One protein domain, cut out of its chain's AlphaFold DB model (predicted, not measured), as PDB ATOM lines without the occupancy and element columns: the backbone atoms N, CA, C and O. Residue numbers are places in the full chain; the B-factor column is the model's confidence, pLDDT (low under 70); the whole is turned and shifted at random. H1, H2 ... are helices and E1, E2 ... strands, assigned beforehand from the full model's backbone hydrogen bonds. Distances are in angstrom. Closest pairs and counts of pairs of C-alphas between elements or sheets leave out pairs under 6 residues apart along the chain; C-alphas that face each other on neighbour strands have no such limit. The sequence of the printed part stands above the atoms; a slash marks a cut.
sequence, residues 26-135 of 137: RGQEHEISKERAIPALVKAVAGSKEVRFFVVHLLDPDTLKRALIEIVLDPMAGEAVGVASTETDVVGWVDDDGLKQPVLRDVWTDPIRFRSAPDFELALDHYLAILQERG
ATOM      1  N   ARG A  26      60.379 103.128 126.660       79.25
ATOM      2  CA  ARG A  26      61.427 102.339 127.292       79.25
ATOM      3  C   ARG A  26      62.724 103.138 127.401       79.25
ATOM      4  O   ARG A  26      63.274 103.609 126.410       79.25
ATOM      5  N   GLY A  27      63.221 103.272 128.627       75.81
ATOM      6  CA  GLY A  27      64.559 103.786 128.894       75.81
ATOM      7  C   GLY A  27      65.650 102.791 128.491       75.81
ATOM      8  O   GLY A  27      65.383 101.620 128.234       75.81
ATOM      9  N   GLN A  28      66.897 103.257 128.478       80.00
ATOM     10  CA  GLN A  28      68.043 102.387 128.225       80.00
ATOM     11  C   GLN A  28      68.169 101.334 129.336       80.00
ATOM     12  O   GLN A  28      68.149 101.670 130.523       80.00
ATOM     13  N   GLU A  29      68.313 100.067 128.958       87.00
ATOM     14  CA  GLU A  29      68.656  99.016 129.904       87.00
ATOM     15  C   GLU A  29      70.103  99.145 130.382       87.00
ATOM     16  O   GLU A  29      71.021  99.512 129.643       87.00
ATOM     17  N   HIS A  30      70.320  98.809 131.649       88.25
ATOM     18  CA  HIS A  30      71.644  98.808 132.242       88.25
ATOM     19  C   HIS A  30      71.898  97.486 132.946       88.25
ATOM     20  O   HIS A  30      71.147  97.091 133.835       88.25
ATOM     21  N   GLU A  31      72.996  96.825 132.585       94.06
ATOM     22  CA  GLU A  31      73.524  95.733 133.397       94.06
ATOM     23  C   GLU A  31      74.062  96.311 134.713       94.06
ATOM     24  O   GLU A  31      74.815  97.291 134.734       94.06
ATOM     25  N   ILE A  32      73.646  95.720 135.828       92.31
ATOM     26  CA  ILE A  32      74.008  96.141 137.179       92.31
ATOM     27  C   ILE A  32      74.734  95.016 137.905       92.31
ATOM     28  O   ILE A  32      74.598  93.833 137.595       92.31
ATOM     29  N   SER A  33      75.528  95.388 138.905       93.50
ATOM     30  CA  SER A  33      76.156  94.400 139.772       93.50
ATOM     31  C   SER A  33      75.139  93.821 140.757       93.50
ATOM     32  O   SER A  33      74.140  94.457 141.101       93.50
ATOM     33  N   LYS A  34      75.424  92.620 141.267       92.31
ATOM     34  CA  LYS A  34      74.595  91.935 142.268       92.31
ATOM     35  C   LYS A  34      74.354  92.787 143.522       92.31
ATOM     36  O   LYS A  34      73.313  92.663 144.151       92.31
ATOM     37  N   GLU A  35      75.312  93.630 143.897       92.81
ATOM     38  CA  GLU A  35      75.237  94.504 145.076       92.81
ATOM     39  C   GLU A  35      74.261  95.668 144.884       92.81
ATOM     40  O   GLU A  35      73.812  96.252 145.868       92.81
ATOM     41  N   ARG A  36      73.961  96.019 143.627       89.88
ATOM     42  CA  ARG A  36      72.998  97.064 143.271       89.88
ATOM     43  C   ARG A  36      71.595  96.520 143.027       89.88
ATOM     44  O   ARG A  36      70.657  97.299 143.121       89.88
ATOM     45  N   ALA A  37      71.471  95.232 142.714       91.25
ATOM     46  CA  ALA A  37      70.186  94.580 142.506       91.25
ATOM     47  C   ALA A  37      69.394  94.480 143.813       91.25
ATOM     48  O   ALA A  37      69.967  94.375 144.907       91.25
ATOM     49  N   ILE A  38      68.068  94.445 143.708       91.12
ATOM     50  CA  ILE A  38      67.242  94.381 144.905       91.12
ATOM     51  C   ILE A  38      67.465  93.075 145.688       91.12
ATOM     52  O   ILE A  38      67.596  91.988 145.107       91.12
ATOM     53  N   PRO A  39      67.437  93.118 147.034       93.75
ATOM     54  CA  PRO A  39      67.725  91.941 147.854       93.75
ATOM     55  C   PRO A  39      66.813  90.737 147.581       93.75
ATOM     56  O   PRO A  39      67.261  89.593 147.671       93.75
ATOM     57  N   ALA A  40      65.540  90.977 147.246       92.44
ATOM     58  CA  ALA A  40      64.586  89.915 146.936       92.44
ATOM     59  C   ALA A  40      64.986  89.146 145.666       92.44
ATOM     60  O   ALA A  40      64.990  87.914 145.671       92.44
ATOM     61  N   LEU A  41      65.412  89.864 144.623       94.88
ATOM     62  CA  LEU A  41      65.889  89.287 143.370       94.88
ATOM     63  C   LEU A  41      67.185  88.501 143.581       94.88
ATOM     64  O   LEU A  41      67.294  87.349 143.166       94.88
ATOM     65  N   VAL A  42      68.134  89.075 144.327       96.12
ATOM     66  CA  VAL A  42      69.394  88.408 144.695       96.12
ATOM     67  C   VAL A  42      69.141  87.107 145.462       96.12
ATOM     68  O   VAL A  42      69.794  86.093 145.208       96.12
ATOM     69  N   LYS A  43      68.185  87.118 146.395       96.50
ATOM     70  CA  LYS A  43      67.780  85.927 147.149       96.50
ATOM     71  C   LYS A  43      67.126  84.883 146.243       96.50
ATOM     72  O   LYS A  43      67.370  83.693 146.434       96.50
ATOM     73  N   ALA A  44      66.331  85.307 145.262       95.75
ATOM     74  CA  ALA A  44      65.636  84.410 144.343       95.75
ATOM     75  C   ALA A  44      66.586  83.598 143.448       95.75
ATOM     76  O   ALA A  44      66.210  82.514 143.015       95.75
ATOM     77  N   VAL A  45      67.811  84.069 143.212       95.31
ATOM     78  CA  VAL A  45      68.851  83.349 142.448       95.31
ATOM     79  C   VAL A  45      70.013  82.870 143.319       95.31
ATOM     80  O   VAL A  45      71.109  82.587 142.831       95.31
ATOM     81  N   ALA A  46      69.807  82.775 144.634       93.38
ATOM     82  CA  ALA A  46      70.821  82.248 145.534       93.38
ATOM     83  C   ALA A  46      71.161  80.793 145.154       93.38
ATOM     84  O   ALA A  46      70.342  79.890 145.308       93.38
ATOM     85  N   GLY A  47      72.383  80.570 144.663       91.06
ATOM     86  CA  GLY A  47      72.872  79.257 144.220       91.06
ATOM     87  C   GLY A  47      73.069  79.133 142.707       91.06
ATOM     88  O   GLY A  47      73.813  78.249 142.278       91.06
ATOM     89  N   SER A  48      72.491  80.040 141.918       91.56
ATOM     90  CA  SER A  48      72.779  80.157 140.489       91.56
ATOM     91  C   SER A  48      74.205  80.661 140.254       91.56
ATOM     92  O   SER A  48      74.777  81.386 141.078       91.56
ATOM     93  N   LYS A  49      74.796  80.263 139.127       88.56
ATOM     94  CA  LYS A  49      76.141  80.674 138.707       88.56
ATOM     95  C   LYS A  49      76.038  81.520 137.445       88.56
ATOM     96  O   LYS A  49      75.162  81.278 136.630       88.56
ATOM     97  N   GLU A  50      76.943  82.489 137.310       90.88
ATOM     98  CA  GLU A  50      77.070  83.326 136.102       90.88
ATOM     99  C   GLU A  50      75.783  84.079 135.716       90.88
ATOM    100  O   GLU A  50      75.505  84.319 134.544       90.88
ATOM    101  N   VAL A  51      75.000  84.473 136.725       95.75
ATOM    102  CA  VAL A  51      73.799  85.286 136.523       95.75
ATOM    103  C   VAL A  51      74.147  86.733 136.182       95.75
ATOM    104  O   VAL A  51      75.150  87.267 136.662       95.75
ATOM    105  N   ARG A  52      73.288  87.381 135.394       97.12
ATOM    106  CA  ARG A  52      73.437  88.781 134.970       97.12
ATOM    107  C   ARG A  52      72.204  89.572 135.371       97.12
ATOM    108  O   ARG A  52      71.097  89.139 135.070       97.12
ATOM    109  N   PHE A  53      72.395  90.691 136.062       96.75
ATOM    110  CA  PHE A  53      71.308  91.535 136.559       96.75
ATOM    111  C   PHE A  53      71.158  92.758 135.667       96.75
ATOM    112  O   PHE A  53      72.148  93.382 135.297       96.75
ATOM    113  N   PHE A  54      69.924  93.125 135.372       96.31
ATOM    114  CA  PHE A  54      69.574  94.251 134.527       96.31
ATOM    115  C   PHE A  54      68.500  95.082 135.194       96.31
ATOM    116  O   PHE A  54      67.665  94.552 135.926       96.31
ATOM    117  N   VAL A  55      68.507  96.371 134.888       94.12
ATOM    118  CA  VAL A  55      67.461  97.309 135.274       94.12
ATOM    119  C   VAL A  55      67.007  98.105 134.057       94.12
ATOM    120  O   VAL A  55      67.828  98.478 133.215       94.12
ATOM    121  N   VAL A  56      65.707  98.368 133.972       93.31
ATOM    122  CA  VAL A  56      65.105  99.207 132.934       93.31
ATOM    123  C   VAL A  56      63.964 100.034 133.517       93.31
ATOM    124  O   VAL A  56      63.205  99.573 134.371       93.31
ATOM    125  N   HIS A  57      63.851 101.275 133.050       89.25
ATOM    126  CA  HIS A  57      62.729 102.153 133.360       89.25
ATOM    127  C   HIS A  57      61.734 102.139 132.206       89.25
ATOM    128  O   HIS A  57      62.129 102.309 131.053       89.25
ATOM    129  N   LEU A  58      60.455 102.009 132.530       88.19
ATOM    130  CA  LEU A  58      59.352 102.142 131.590       88.19
ATOM    131  C   LEU A  58      58.470 103.317 132.002       88.19
ATOM    132  O   LEU A  58      58.274 103.578 133.193       88.19
ATOM    133  N   LEU A  59      57.948 104.030 131.013       83.00
ATOM    134  CA  LEU A  59      56.998 105.119 131.194       83.00
ATOM    135  C   LEU A  59      55.808 104.882 130.272       83.00
ATOM    136  O   LEU A  59      55.968 104.893 129.059       83.00
ATOM    137  N   ASP A  60      54.626 104.700 130.845       75.94
ATOM    138  CA  ASP A  60      53.376 104.688 130.089       75.94
ATOM    139  C   ASP A  60      53.171 106.096 129.492       75.94
ATOM    140  O   ASP A  60      53.104 107.064 130.263       75.94
ATOM    141  N   PRO A  61      53.135 106.266 128.160       73.56
ATOM    142  CA  PRO A  61      52.995 107.581 127.545       73.56
ATOM    143  C   PRO A  61      51.609 108.198 127.785       73.56
ATOM    144  O   PRO A  61      51.499 109.426 127.826       73.56
ATOM    145  N   ASP A  62      50.580 107.377 127.990       74.94
ATOM    146  CA  ASP A  62      49.195 107.812 128.145       74.94
ATOM    147  C   ASP A  62      48.887 108.194 129.594       74.94
ATOM    148  O   ASP A  62      48.260 109.225 129.860       74.94
ATOM    149  N   THR A  63      49.346 107.391 130.557       78.25
ATOM    150  CA  THR A  63      49.072 107.633 131.982       78.25
ATOM    151  C   THR A  63      50.221 108.311 132.720       78.25
ATOM    152  O   THR A  63      50.059 108.673 133.887       78.25
ATOM    153  N   LEU A  64      51.396 108.436 132.092       74.75
ATOM    154  CA  LEU A  64      52.653 108.876 132.713       74.75
ATOM    155  C   LEU A  64      53.059 108.044 133.938       74.75
ATOM    156  O   LEU A  64      53.838 108.499 134.784       74.75
ATOM    157  N   LYS A  65      52.540 106.815 134.041       78.62
ATOM    158  CA  LYS A  65      52.922 105.890 135.107       78.62
ATOM    159  C   LYS A  65      54.318 105.375 134.814       78.62
ATOM    160  O   LYS A  65      54.647 105.051 133.677       78.62
ATOM    161  N   ARG A  66      55.141 105.310 135.853       84.31
ATOM    162  CA  ARG A  66      56.503 104.794 135.760       84.31
ATOM    163  C   ARG A  66      56.539 103.396 136.338       84.31
ATOM    164  O   ARG A  66      55.996 103.179 137.415       84.31
ATOM    165  N   ALA A  67      57.225 102.502 135.648       88.38
ATOM    166  CA  ALA A  67      57.618 101.217 136.189       88.38
ATOM    167  C   ALA A  67      59.143 101.121 136.192       88.38
ATOM    168  O   ALA A  67      59.813 101.509 135.233       88.38
ATOM    169  N   LEU A  68      59.696 100.608 137.280       91.44
ATOM    170  CA  LEU A  68      61.081 100.182 137.364       91.44
ATOM    171  C   LEU A  68      61.100  98.661 137.380       91.44
ATOM    172  O   LEU A  68      60.459  98.048 138.229       91.44
ATOM    173  N   ILE A  69      61.820  98.059 136.446       94.25
ATOM    174  CA  ILE A  69      61.922  96.610 136.326       94.25
ATOM    175  C   ILE A  69      63.369  96.205 136.546       94.25
ATOM    176  O   ILE A  69      64.270  96.749 135.907       94.25
ATOM    177  N   GLU A  70      63.581  95.214 137.408       96.12
ATOM    178  CA  GLU A  70      64.846  94.491 137.486       96.12
ATOM    179  C   GLU A  70      64.653  93.041 137.044       96.12
ATOM    180  O   GLU A  70      63.733  92.351 137.488       96.12
ATOM    181  N   ILE A  71      65.541  92.563 136.174       97.19
ATOM    182  CA  ILE A  71      65.549  91.180 135.695       97.19
ATOM    183  C   ILE A  71      66.927  90.590 135.929       97.19
ATOM    184  O   ILE A  71      67.949  91.212 135.649       97.19
ATOM    185  N   VAL A  72      66.960  89.353 136.404       97.69
ATOM    186  CA  VAL A  72      68.167  88.536 136.423       97.69
ATOM    187  C   VAL A  72      68.025  87.380 135.445       97.69
ATOM    188  O   VAL A  72      67.033  86.653 135.469       97.69
ATOM    189  N   LEU A  73      69.030  87.211 134.591       97.81
ATOM    190  CA  LEU A  73      69.138  86.095 133.658       97.81
ATOM    191  C   LEU A  73      70.028  85.008 134.263       97.81
ATOM    192  O   LEU A  73      71.119  85.309 134.751       97.81
ATOM    193  N   ASP A  74      69.588  83.753 134.180       95.81
ATOM    194  CA  ASP A  74      70.375  82.550 134.459       95.81
ATOM    195  C   ASP A  74      70.527  81.737 133.157       95.81
ATOM    196  O   ASP A  74      69.691  80.878 132.841       95.81
ATOM    197  N   PRO A  75      71.587  82.006 132.366       92.69
ATOM    198  CA  PRO A  75      71.816  81.327 131.094       92.69
ATOM    199  C   PRO A  75      71.992  79.816 131.231       92.69
ATOM    200  O   PRO A  75      71.624  79.072 130.324       92.69
ATOM    201  N   MET A  76      72.554  79.351 132.354       91.31
ATOM    202  CA  MET A  76      72.796  77.929 132.581       91.31
ATOM    203  C   MET A  76      71.499  77.176 132.862       91.31
ATOM    204  O   MET A  76      71.327  76.048 132.399       91.31
ATOM    205  N   ALA A  77      70.589  77.791 133.620       91.25
ATOM    206  CA  ALA A  77      69.281  77.217 133.894       91.25
ATOM    207  C   ALA A  77      68.298  77.395 132.724       91.25
ATOM    208  O   ALA A  77      67.321  76.645 132.649       91.25
ATOM    209  N   GLY A  78      68.536  78.359 131.826       93.50
ATOM    210  CA  GLY A  78      67.559  78.782 130.817       93.50
ATOM    211  C   GLY A  78      66.331  79.415 131.474       93.50
ATOM    212  O   GLY A  78      65.189  79.101 131.120       93.50
ATOM    213  N   GLU A  79      66.571  80.203 132.522       95.50
ATOM    214  CA  GLU A  79      65.552  80.837 133.355       95.50
ATOM    215  C   GLU A  79      65.884  82.316 133.557       95.50
ATOM    216  O   GLU A  79      67.034  82.743 133.457       95.50
ATOM    217  N   ALA A  80      64.857  83.095 133.868       97.38
ATOM    218  CA  ALA A  80      64.981  84.466 134.322       97.38
ATOM    219  C   ALA A  80      64.094  84.682 135.552       97.38
ATOM    220  O   ALA A  80      63.140  83.934 135.800       97.38
ATOM    221  N   VAL A  81      64.426  85.697 136.342       97.69
ATOM    222  CA  VAL A  81      63.584  86.162 137.443       97.69
ATOM    223  C   VAL A  81      63.401  87.664 137.300       97.69
ATOM    224  O   VAL A  81      64.383  88.371 137.105       97.69
ATOM    225  N   GLY A  82      62.160  88.135 137.383       97.12
ATOM    226  CA  GLY A  82      61.808  89.549 137.279       97.12
ATOM    227  C   GLY A  82      61.118  90.063 138.536       97.12
ATOM    228  O   GLY A  82      60.414  89.312 139.221       97.12
ATOM    229  N   VAL A  83      61.330  91.343 138.822       96.50
ATOM    230  CA  VAL A  83      60.605  92.150 139.812       96.50
ATOM    231  C   VAL A  83      60.287  93.517 139.215       96.50
ATOM    232  O   VAL A  83      61.067  94.043 138.419       96.50
ATOM    233  N   ALA A  84      59.162  94.096 139.618       94.62
ATOM    234  CA  ALA A  84      58.726  95.409 139.172       94.62
ATOM    235  C   ALA A  84      58.368  96.302 140.362       94.62
ATOM    236  O   ALA A  84      57.969  95.814 141.417       94.62
ATOM    237  N   SER A  85      58.506  97.608 140.177       91.44
ATOM    238  CA  SER A  85      58.000  98.646 141.069       91.44
ATOM    239  C   SER A  85      57.234  99.664 140.234       91.44
ATOM    240  O   SER A  85      57.817 100.313 139.366       91.44
ATOM    241  N   THR A  86      55.933  99.790 140.479       87.19
ATOM    242  CA  THR A  86      55.056 100.817 139.884       87.19
ATOM    243  C   THR A  86      54.643 101.880 140.906       87.19
ATOM    244  O   THR A  86      54.020 102.884 140.555       87.19
ATOM    245  N   GLU A  87      55.022 101.688 142.172       83.44
ATOM    246  CA  GLU A  87      54.629 102.513 143.308       83.44
ATOM    247  C   GLU A  87      55.843 102.884 144.168       83.44
ATOM    248  O   GLU A  87      56.823 102.145 144.271       83.44
ATOM    249  N   THR A  88      55.764 104.040 144.829       79.62
ATOM    250  CA  THR A  88      56.771 104.476 145.803       79.62
ATOM    251  C   THR A  88      56.108 104.819 147.128       79.62
ATOM    252  O   THR A  88      55.105 105.530 147.169       79.62
ATOM    253  N   ASP A  89      56.699 104.335 148.216       75.75
ATOM    254  CA  ASP A  89      56.287 104.604 149.587       75.75
ATOM    255  C   ASP A  89      57.112 105.733 150.201       75.75
ATOM    256  O   ASP A  89      58.324 105.834 149.992       75.75
ATOM    257  N   VAL A  90      56.474 106.540 151.054       80.44
ATOM    258  CA  VAL A  90      57.174 107.489 151.927       80.44
ATOM    259  C   VAL A  90      57.587 106.767 153.207       80.44
ATOM    260  O   VAL A  90      56.760 106.478 154.070       80.44
ATOM    261  N   VAL A  91      58.883 106.507 153.358       85.25
ATOM    262  CA  VAL A  91      59.439 105.789 154.521       85.25
ATOM    263  C   VAL A  91      59.978 106.715 155.607       85.25
ATOM    264  O   VAL A  91      60.388 106.262 156.676       85.25
ATOM    265  N   GLY A  92      59.986 108.020 155.353       84.62
ATOM    266  CA  GLY A  92      60.462 109.010 156.304       84.62
ATOM    267  C   GLY A  92      60.427 110.422 155.743       84.62
ATOM    268  O   GLY A  92      60.003 110.655 154.615       84.62
ATOM    269  N   TRP A  93      60.903 111.357 156.558       90.00
ATOM    270  CA  TRP A  93      61.024 112.767 156.212       90.00
ATOM    271  C   TRP A  93      62.378 113.273 156.689       90.00
ATOM    272  O   TRP A  93      62.786 112.964 157.811       90.00
ATOM    273  N   VAL A  94      63.056 114.045 155.848       87.31
ATOM    274  CA  VAL A  94      64.310 114.723 156.184       87.31
ATOM    275  C   VAL A  94      64.125 116.225 156.023       87.31
ATOM    276  O   VAL A  94      63.415 116.672 155.124       87.31
ATOM    277  N   ASP A  95      64.723 117.000 156.925       89.19
ATOM    278  CA  ASP A  95      64.763 118.455 156.794       89.19
ATOM    279  C   ASP A  95      65.916 118.825 155.851       89.19
ATOM    280  O   ASP A  95      67.074 118.504 156.128       89.19
ATOM    281  N   ASP A  96      65.594 119.499 154.750       82.69
ATOM    282  CA  ASP A  96      66.548 120.015 153.769       82.69
ATOM    283  C   ASP A  96      66.229 121.487 153.486       82.69
ATOM    284  O   ASP A  96      65.139 121.822 153.026       82.69
ATOM    285  N   ASP A  97      67.149 122.375 153.864       83.25
ATOM    286  CA  ASP A  97      67.010 123.839 153.779       83.25
ATOM    287  C   ASP A  97      65.664 124.394 154.307       83.25
ATOM    288  O   ASP A  97      65.033 125.282 153.735       83.25
ATOM    289  N   GLY A  98      65.177 123.830 155.418       84.56
ATOM    290  CA  GLY A  98      63.910 124.235 156.043       84.56
ATOM    291  C   GLY A  98      62.648 123.696 155.357       84.56
ATOM    292  O   GLY A  98      61.539 124.000 155.803       84.56
ATOM    293  N   LEU A  99      62.791 122.865 154.322       84.88
ATOM    294  CA  LEU A  99      61.711 122.112 153.695       84.88
ATOM    295  C   LEU A  99      61.773 120.647 154.131       84.88
ATOM    296  O   LEU A  99      62.817 120.000 154.073       84.88
ATOM    297  N   LYS A 100      60.627 120.095 154.536       84.62
ATOM    298  CA  LYS A 100      60.506 118.657 154.790       84.62
ATOM    299  C   LYS A 100      60.407 117.912 153.468       84.62
ATOM    300  O   LYS A 100      59.379 117.997 152.799       84.62
ATOM    301  N   GLN A 101      61.450 117.169 153.123       85.88
ATOM    302  CA  GLN A 101      61.491 116.326 151.934       85.88
ATOM    303  C   GLN A 101      61.143 114.876 152.302       85.88
ATOM    304  O   GLN A 101      61.672 114.354 153.292       85.88
ATOM    305  N   PRO A 102      60.248 114.209 151.552       85.62
ATOM    306  CA  PRO A 102      59.940 112.808 151.787       85.62
ATOM    307  C   PRO A 102      61.111 111.925 151.347       85.62
ATOM    308  O   PRO A 102      61.704 112.124 150.288       85.62
ATOM    309  N   VAL A 103      61.407 110.903 152.143       82.88
ATOM    310  CA  VAL A 103      62.294 109.811 151.735       82.88
ATOM    311  C   VAL A 103      61.432 108.758 151.053       82.88
ATOM    312  O   VAL A 103      60.573 108.157 151.702       82.88
ATOM    313  N   LEU A 104      61.653 108.561 149.755       81.25
ATOM    314  CA  LEU A 104      60.903 107.610 148.939       81.25
ATOM    315  C   LEU A 104      61.611 106.258 148.862       81.25
ATOM    316  O   LEU A 104      62.842 106.184 148.865       81.25
ATOM    317  N   ARG A 105      60.825 105.189 148.763       83.00
ATOM    318  CA  ARG A 105      61.303 103.830 148.517       83.00
ATOM    319  C   ARG A 105      60.374 103.127 147.533       83.00
ATOM    320  O   ARG A 105      59.167 103.151 147.720       83.00
ATOM    321  N   ASP A 106      60.949 102.441 146.555       86.19
ATOM    322  CA  ASP A 106      60.214 101.576 145.630       86.19
ATOM    323  C   ASP A 106      59.516 100.405 146.340       86.19
ATOM    324  O   ASP A 106      60.108  99.718 147.193       86.19
ATOM    325  N   VAL A 107      58.256 100.171 145.965       88.00
ATOM    326  CA  VAL A 107      57.453  99.026 146.402       88.00
ATOM    327  C   VAL A 107      57.542  97.951 145.328       88.00
ATOM    328  O   VAL A 107      56.991  98.080 144.241       88.00
ATOM    329  N   TRP A 108      58.269  96.884 145.644       91.69
ATOM    330  CA  TRP A 108      58.567  95.822 144.690       91.69
ATOM    331  C   TRP A 108      57.550  94.689 144.757       91.69
ATOM    332  O   TRP A 108      57.181  94.248 145.849       91.69
ATOM    333  N   THR A 109      57.184  94.158 143.593       94.25
ATOM    334  CA  THR A 109      56.471  92.886 143.473       94.25
ATOM    335  C   THR A 109      57.313  91.732 144.020       94.25
ATOM    336  O   THR A 109      58.547  91.795 144.081       94.25
ATOM    337  N   ASP A 110      56.658  90.617 144.342       94.56
ATOM    338  CA  ASP A 110      57.375  89.371 144.599       94.56
ATOM    339  C   ASP A 110      58.166  88.922 143.351       94.56
ATOM    340  O   ASP A 110      57.706  89.133 142.223       94.56
ATOM    341  N   PRO A 111      59.338  88.276 143.514       96.81
ATOM    342  CA  PRO A 111      60.102  87.746 142.391       96.81
ATOM    343  C   PRO A 111      59.328  86.686 141.613       96.81
ATOM    344  O   PRO A 111      58.894  85.674 142.168       96.81
ATOM    345  N   ILE A 112      59.223  86.878 140.301       96.94
ATOM    346  CA  ILE A 112      58.556  85.941 139.400       96.94
ATOM    347  C   ILE A 112      59.614  85.246 138.563       96.94
ATOM    348  O   ILE A 112      60.346  85.885 137.812       96.94
ATOM    349  N   ARG A 113      59.689  83.923 138.688       96.81
ATOM    350  CA  ARG A 113      60.586  83.090 137.889       96.81
ATOM    351  C   ARG A 113      59.868  82.571 136.650       96.81
ATOM    352  O   ARG A 113      58.748  82.075 136.753       96.81
ATOM    353  N   PHE A 114      60.538  82.627 135.507       96.19
ATOM    354  CA  PHE A 114      60.000  82.182 134.227       96.19
ATOM    355  C   PHE A 114      61.102  81.625 133.319       96.19
ATOM    356  O   PHE A 114      62.297  81.815 133.551       96.19
ATOM    357  N   ARG A 115      60.697  80.881 132.285       95.19
ATOM    358  CA  ARG A 115      61.612  80.368 131.258       95.19
ATOM    359  C   ARG A 115      61.946  81.482 130.274       95.19
ATOM    360  O   ARG A 115      61.039  82.135 129.764       95.19
ATOM    361  N   SER A 116      63.230  81.668 129.986       91.50
ATOM    362  CA  SER A 116      63.673  82.621 128.970       91.50
ATOM    363  C   SER A 116      65.003  82.205 128.353       91.50
ATOM    364  O   SER A 116      65.792  81.481 128.964       91.50
ATOM    365  N   ALA A 117      65.248  82.676 127.132       81.81
ATOM    366  CA  ALA A 117      66.583  82.663 126.553       81.81
ATOM    367  C   ALA A 117      67.503  83.615 127.354       81.81
ATOM    368  O   ALA A 117      67.006  84.489 128.065       81.81
ATOM    369  N   PRO A 118      68.839  83.501 127.237       83.44
ATOM    370  CA  PRO A 118      69.786  84.405 127.901       83.44
ATOM    371  C   PRO A 118      69.873  85.785 127.223       83.44
ATOM    372  O   PRO A 118      70.945  86.383 127.154       83.44
ATOM    373  N   ASP A 119      68.751  86.263 126.697       91.31
ATOM    374  CA  ASP A 119      68.596  87.536 126.018       91.31
ATOM    375  C   ASP A 119      67.693  88.438 126.861       91.31
ATOM    376  O   ASP A 119      66.630  88.011 127.319       91.31
ATOM    377  N   PHE A 120      68.159  89.658 127.122       91.12
ATOM    378  CA  PHE A 120      67.452  90.576 128.010       91.12
ATOM    379  C   PHE A 120      66.145  91.065 127.386       91.12
ATOM    380  O   PHE A 120      65.135  91.072 128.082       91.12
ATOM    381  N   GLU A 121      66.154  91.409 126.095       91.31
ATOM    382  CA  GLU A 121      64.970  91.886 125.371       91.31
ATOM    383  C   GLU A 121      63.837  90.868 125.471       91.31
ATOM    384  O   GLU A 121      62.761  91.167 125.983       91.31
ATOM    385  N   LEU A 122      64.126  89.620 125.097       91.38
ATOM    386  CA  LEU A 122      63.136  88.553 125.142       91.38
ATOM    387  C   LEU A 122      62.661  88.259 126.572       91.38
ATOM    388  O   LEU A 122      61.486  87.964 126.797       91.38
ATOM    389  N   ALA A 123      63.564  88.319 127.553       94.88
ATOM    390  CA  ALA A 123      63.191  88.132 128.950       94.88
ATOM    391  C   ALA A 123      62.291  89.264 129.466       94.88
ATOM    392  O   ALA A 123      61.374  88.991 130.241       94.88
ATOM    393  N   LEU A 124      62.539  90.503 129.040       93.12
ATOM    394  CA  LEU A 124      61.714  91.653 129.381       93.12
ATOM    395  C   LEU A 124      60.321  91.524 128.769       93.12
ATOM    396  O   LEU A 124      59.346  91.643 129.506       93.12
ATOM    397  N   ASP A 125      60.216  91.189 127.484       91.19
ATOM    398  CA  ASP A 125      58.928  91.001 126.807       91.19
ATOM    399  C   ASP A 125      58.082  89.915 127.490       91.19
ATOM    400  O   ASP A 125      56.902  90.116 127.786       91.19
ATOM    401  N   HIS A 126      58.696  88.772 127.822       93.81
ATOM    402  CA  HIS A 126      58.026  87.716 128.585       93.81
ATOM    403  C   HIS A 126      57.573  88.199 129.965       93.81
ATOM    404  O   HIS A 126      56.481  87.851 130.414       93.81
ATOM    405  N   TYR A 127      58.406  88.977 130.655       94.62
ATOM    406  CA  TYR A 127      58.069  89.475 131.981       94.62
ATOM    407  C   TYR A 127      56.919  90.488 131.942       94.62
ATOM    408  O   TYR A 127      56.013  90.407 132.769       94.62
ATOM    409  N   LEU A 128      56.904  91.379 130.949       90.94
ATOM    410  CA  LEU A 128      55.822  92.340 130.737       90.94
ATOM    411  C   LEU A 128      54.491  91.649 130.455       90.94
ATOM    412  O   LEU A 128      53.492  92.003 131.078       90.94
ATOM    413  N   ALA A 129      54.485  90.614 129.611       90.12
ATOM    414  CA  ALA A 129      53.287  89.810 129.379       90.12
ATOM    415  C   ALA A 129      52.754  89.190 130.686       90.12
ATOM    416  O   ALA A 129      51.556  89.238 130.955       90.12
ATOM    417  N   ILE A 130      53.643  88.679 131.550       91.69
ATOM    418  CA  ILE A 130      53.244  88.126 132.853       91.69
ATOM    419  C   ILE A 130      52.640  89.204 133.766       91.69
ATOM    420  O   ILE A 130      51.667  88.928 134.471       91.69
ATOM    421  N   LEU A 131      53.206  90.413 133.792       89.12
ATOM    422  CA  LEU A 131      52.691  91.506 134.622       89.12
ATOM    423  C   LEU A 131      51.324  92.001 134.130       89.12
ATOM    424  O   LEU A 131      50.427  92.200 134.949       89.12
ATOM    425  N   GLN A 132      51.131  92.103 132.813       87.19
ATOM    426  CA  GLN A 132      49.836  92.435 132.210       87.19
ATOM    427  C   GLN A 132      48.767  91.386 132.545       87.19
ATOM    428  O   GLN A 132      47.656  91.732 132.942       87.19
ATOM    429  N   GLU A 133      49.098  90.094 132.458       88.38
ATOM    430  CA  GLU A 133      48.179  89.008 132.827       88.38
ATOM    431  C   GLU A 133      47.769  89.046 134.307       88.38
ATOM    432  O   GLU A 133      46.672  88.608 134.665       88.38
ATOM    433  N   ARG A 134      48.640  89.568 135.177       87.19
ATOM    434  CA  ARG A 134      48.386  89.721 136.617       87.19
ATOM    435  C   ARG A 134      47.676  91.024 136.980       87.19
ATOM    436  O   ARG A 134      47.128  91.104 138.078       87.19
ATOM    437  N   GLY A 135      47.644  92.001 136.074       81.69
ATOM    438  CA  GLY A 135      47.165  93.356 136.353       81.69
ATOM    439  C   GLY A 135      48.128  94.174 137.221       81.69
ATOM    440  O   GLY A 135      47.692  95.105 137.895       81.69
TER     441      GLY A 135
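What this domain is: This is residues 26 to 135 of the 137 residues of an uncharacterized protein of Rhizobium leguminosarum bv. viciae (strain 3841) (UniProt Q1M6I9). A strongly twisted antiparallel sheet has the long helix H2 across one face and the short H1 on the opposite face, while the hairpin of E4 and E5 reaches away from them as a two-stranded arm ending around Gly 98. The printed part has 110 residues, with two named helices and six named strands in the order E1 H1 E2 E3 E4 E5 E6 H2, a mixed class. It is only just compact, close to loose, with a radius of gyration of the C-alphas of 15.5 A, and elongated, spanning 53 by 34 by 24 A.

Where its parts are: The longest strand, E4, residues 79 to 96, runs 44.2 A from C-alpha 79 at (65.552, 80.837, 133.355) and bends by 65 degrees at residue 93. E3 is residues 66 to 74, 26.2 A; E2 52 to 59, 23.5 A; E5 99 to 108, 28.0 A; E1 30 to 32 and E6 112 to 115 are short. H2, residues 120 to 134, spans 20.9 A and ends with C-alpha 134 at (48.386, 89.721, 136.617); H1 is residues 39 to 44.

How they stand to each other: The branched sheet includes a meander, E2 E3 E4 E5, each strand the antiparallel neighbour of the one before. E3 lies on one side of E4, with N 70 and O 83 3.0 A apart; E5, with N 94 and O 101 at 2.9 A, and E6, with N 80 and O 114 at 2.9 A, lie on the other side. E2 pairs with E3, N 54 and O 71 at 2.8 A, and with the edge strand E1, N 32 and O 53 at 2.8 A. H2 is over E3 and E4, only just not over E6, on which 2 of its C-alphas fall; its height over the sheet is 7.7 A, and it runs across the strands, at 77 degrees to E4 on the local plane. Its closest C-alphas to E4 are Tyr 127 and Gly 82, 6.5 A. H1, on the opposite face, runs along E4 at 11 degrees on the local plane, Leu 41 and Val 83 being their closest C-alphas, 7.0 A. In H1 and H2 every O i to N i+4 pair is within hydrogen-bond range.

The domain as a whole: The C-alphas of Met 76 and Gly 98 are farthest apart, 52.7 A. The printed part has no cut and no long link, and no printed residue is under 70 in pLDDT.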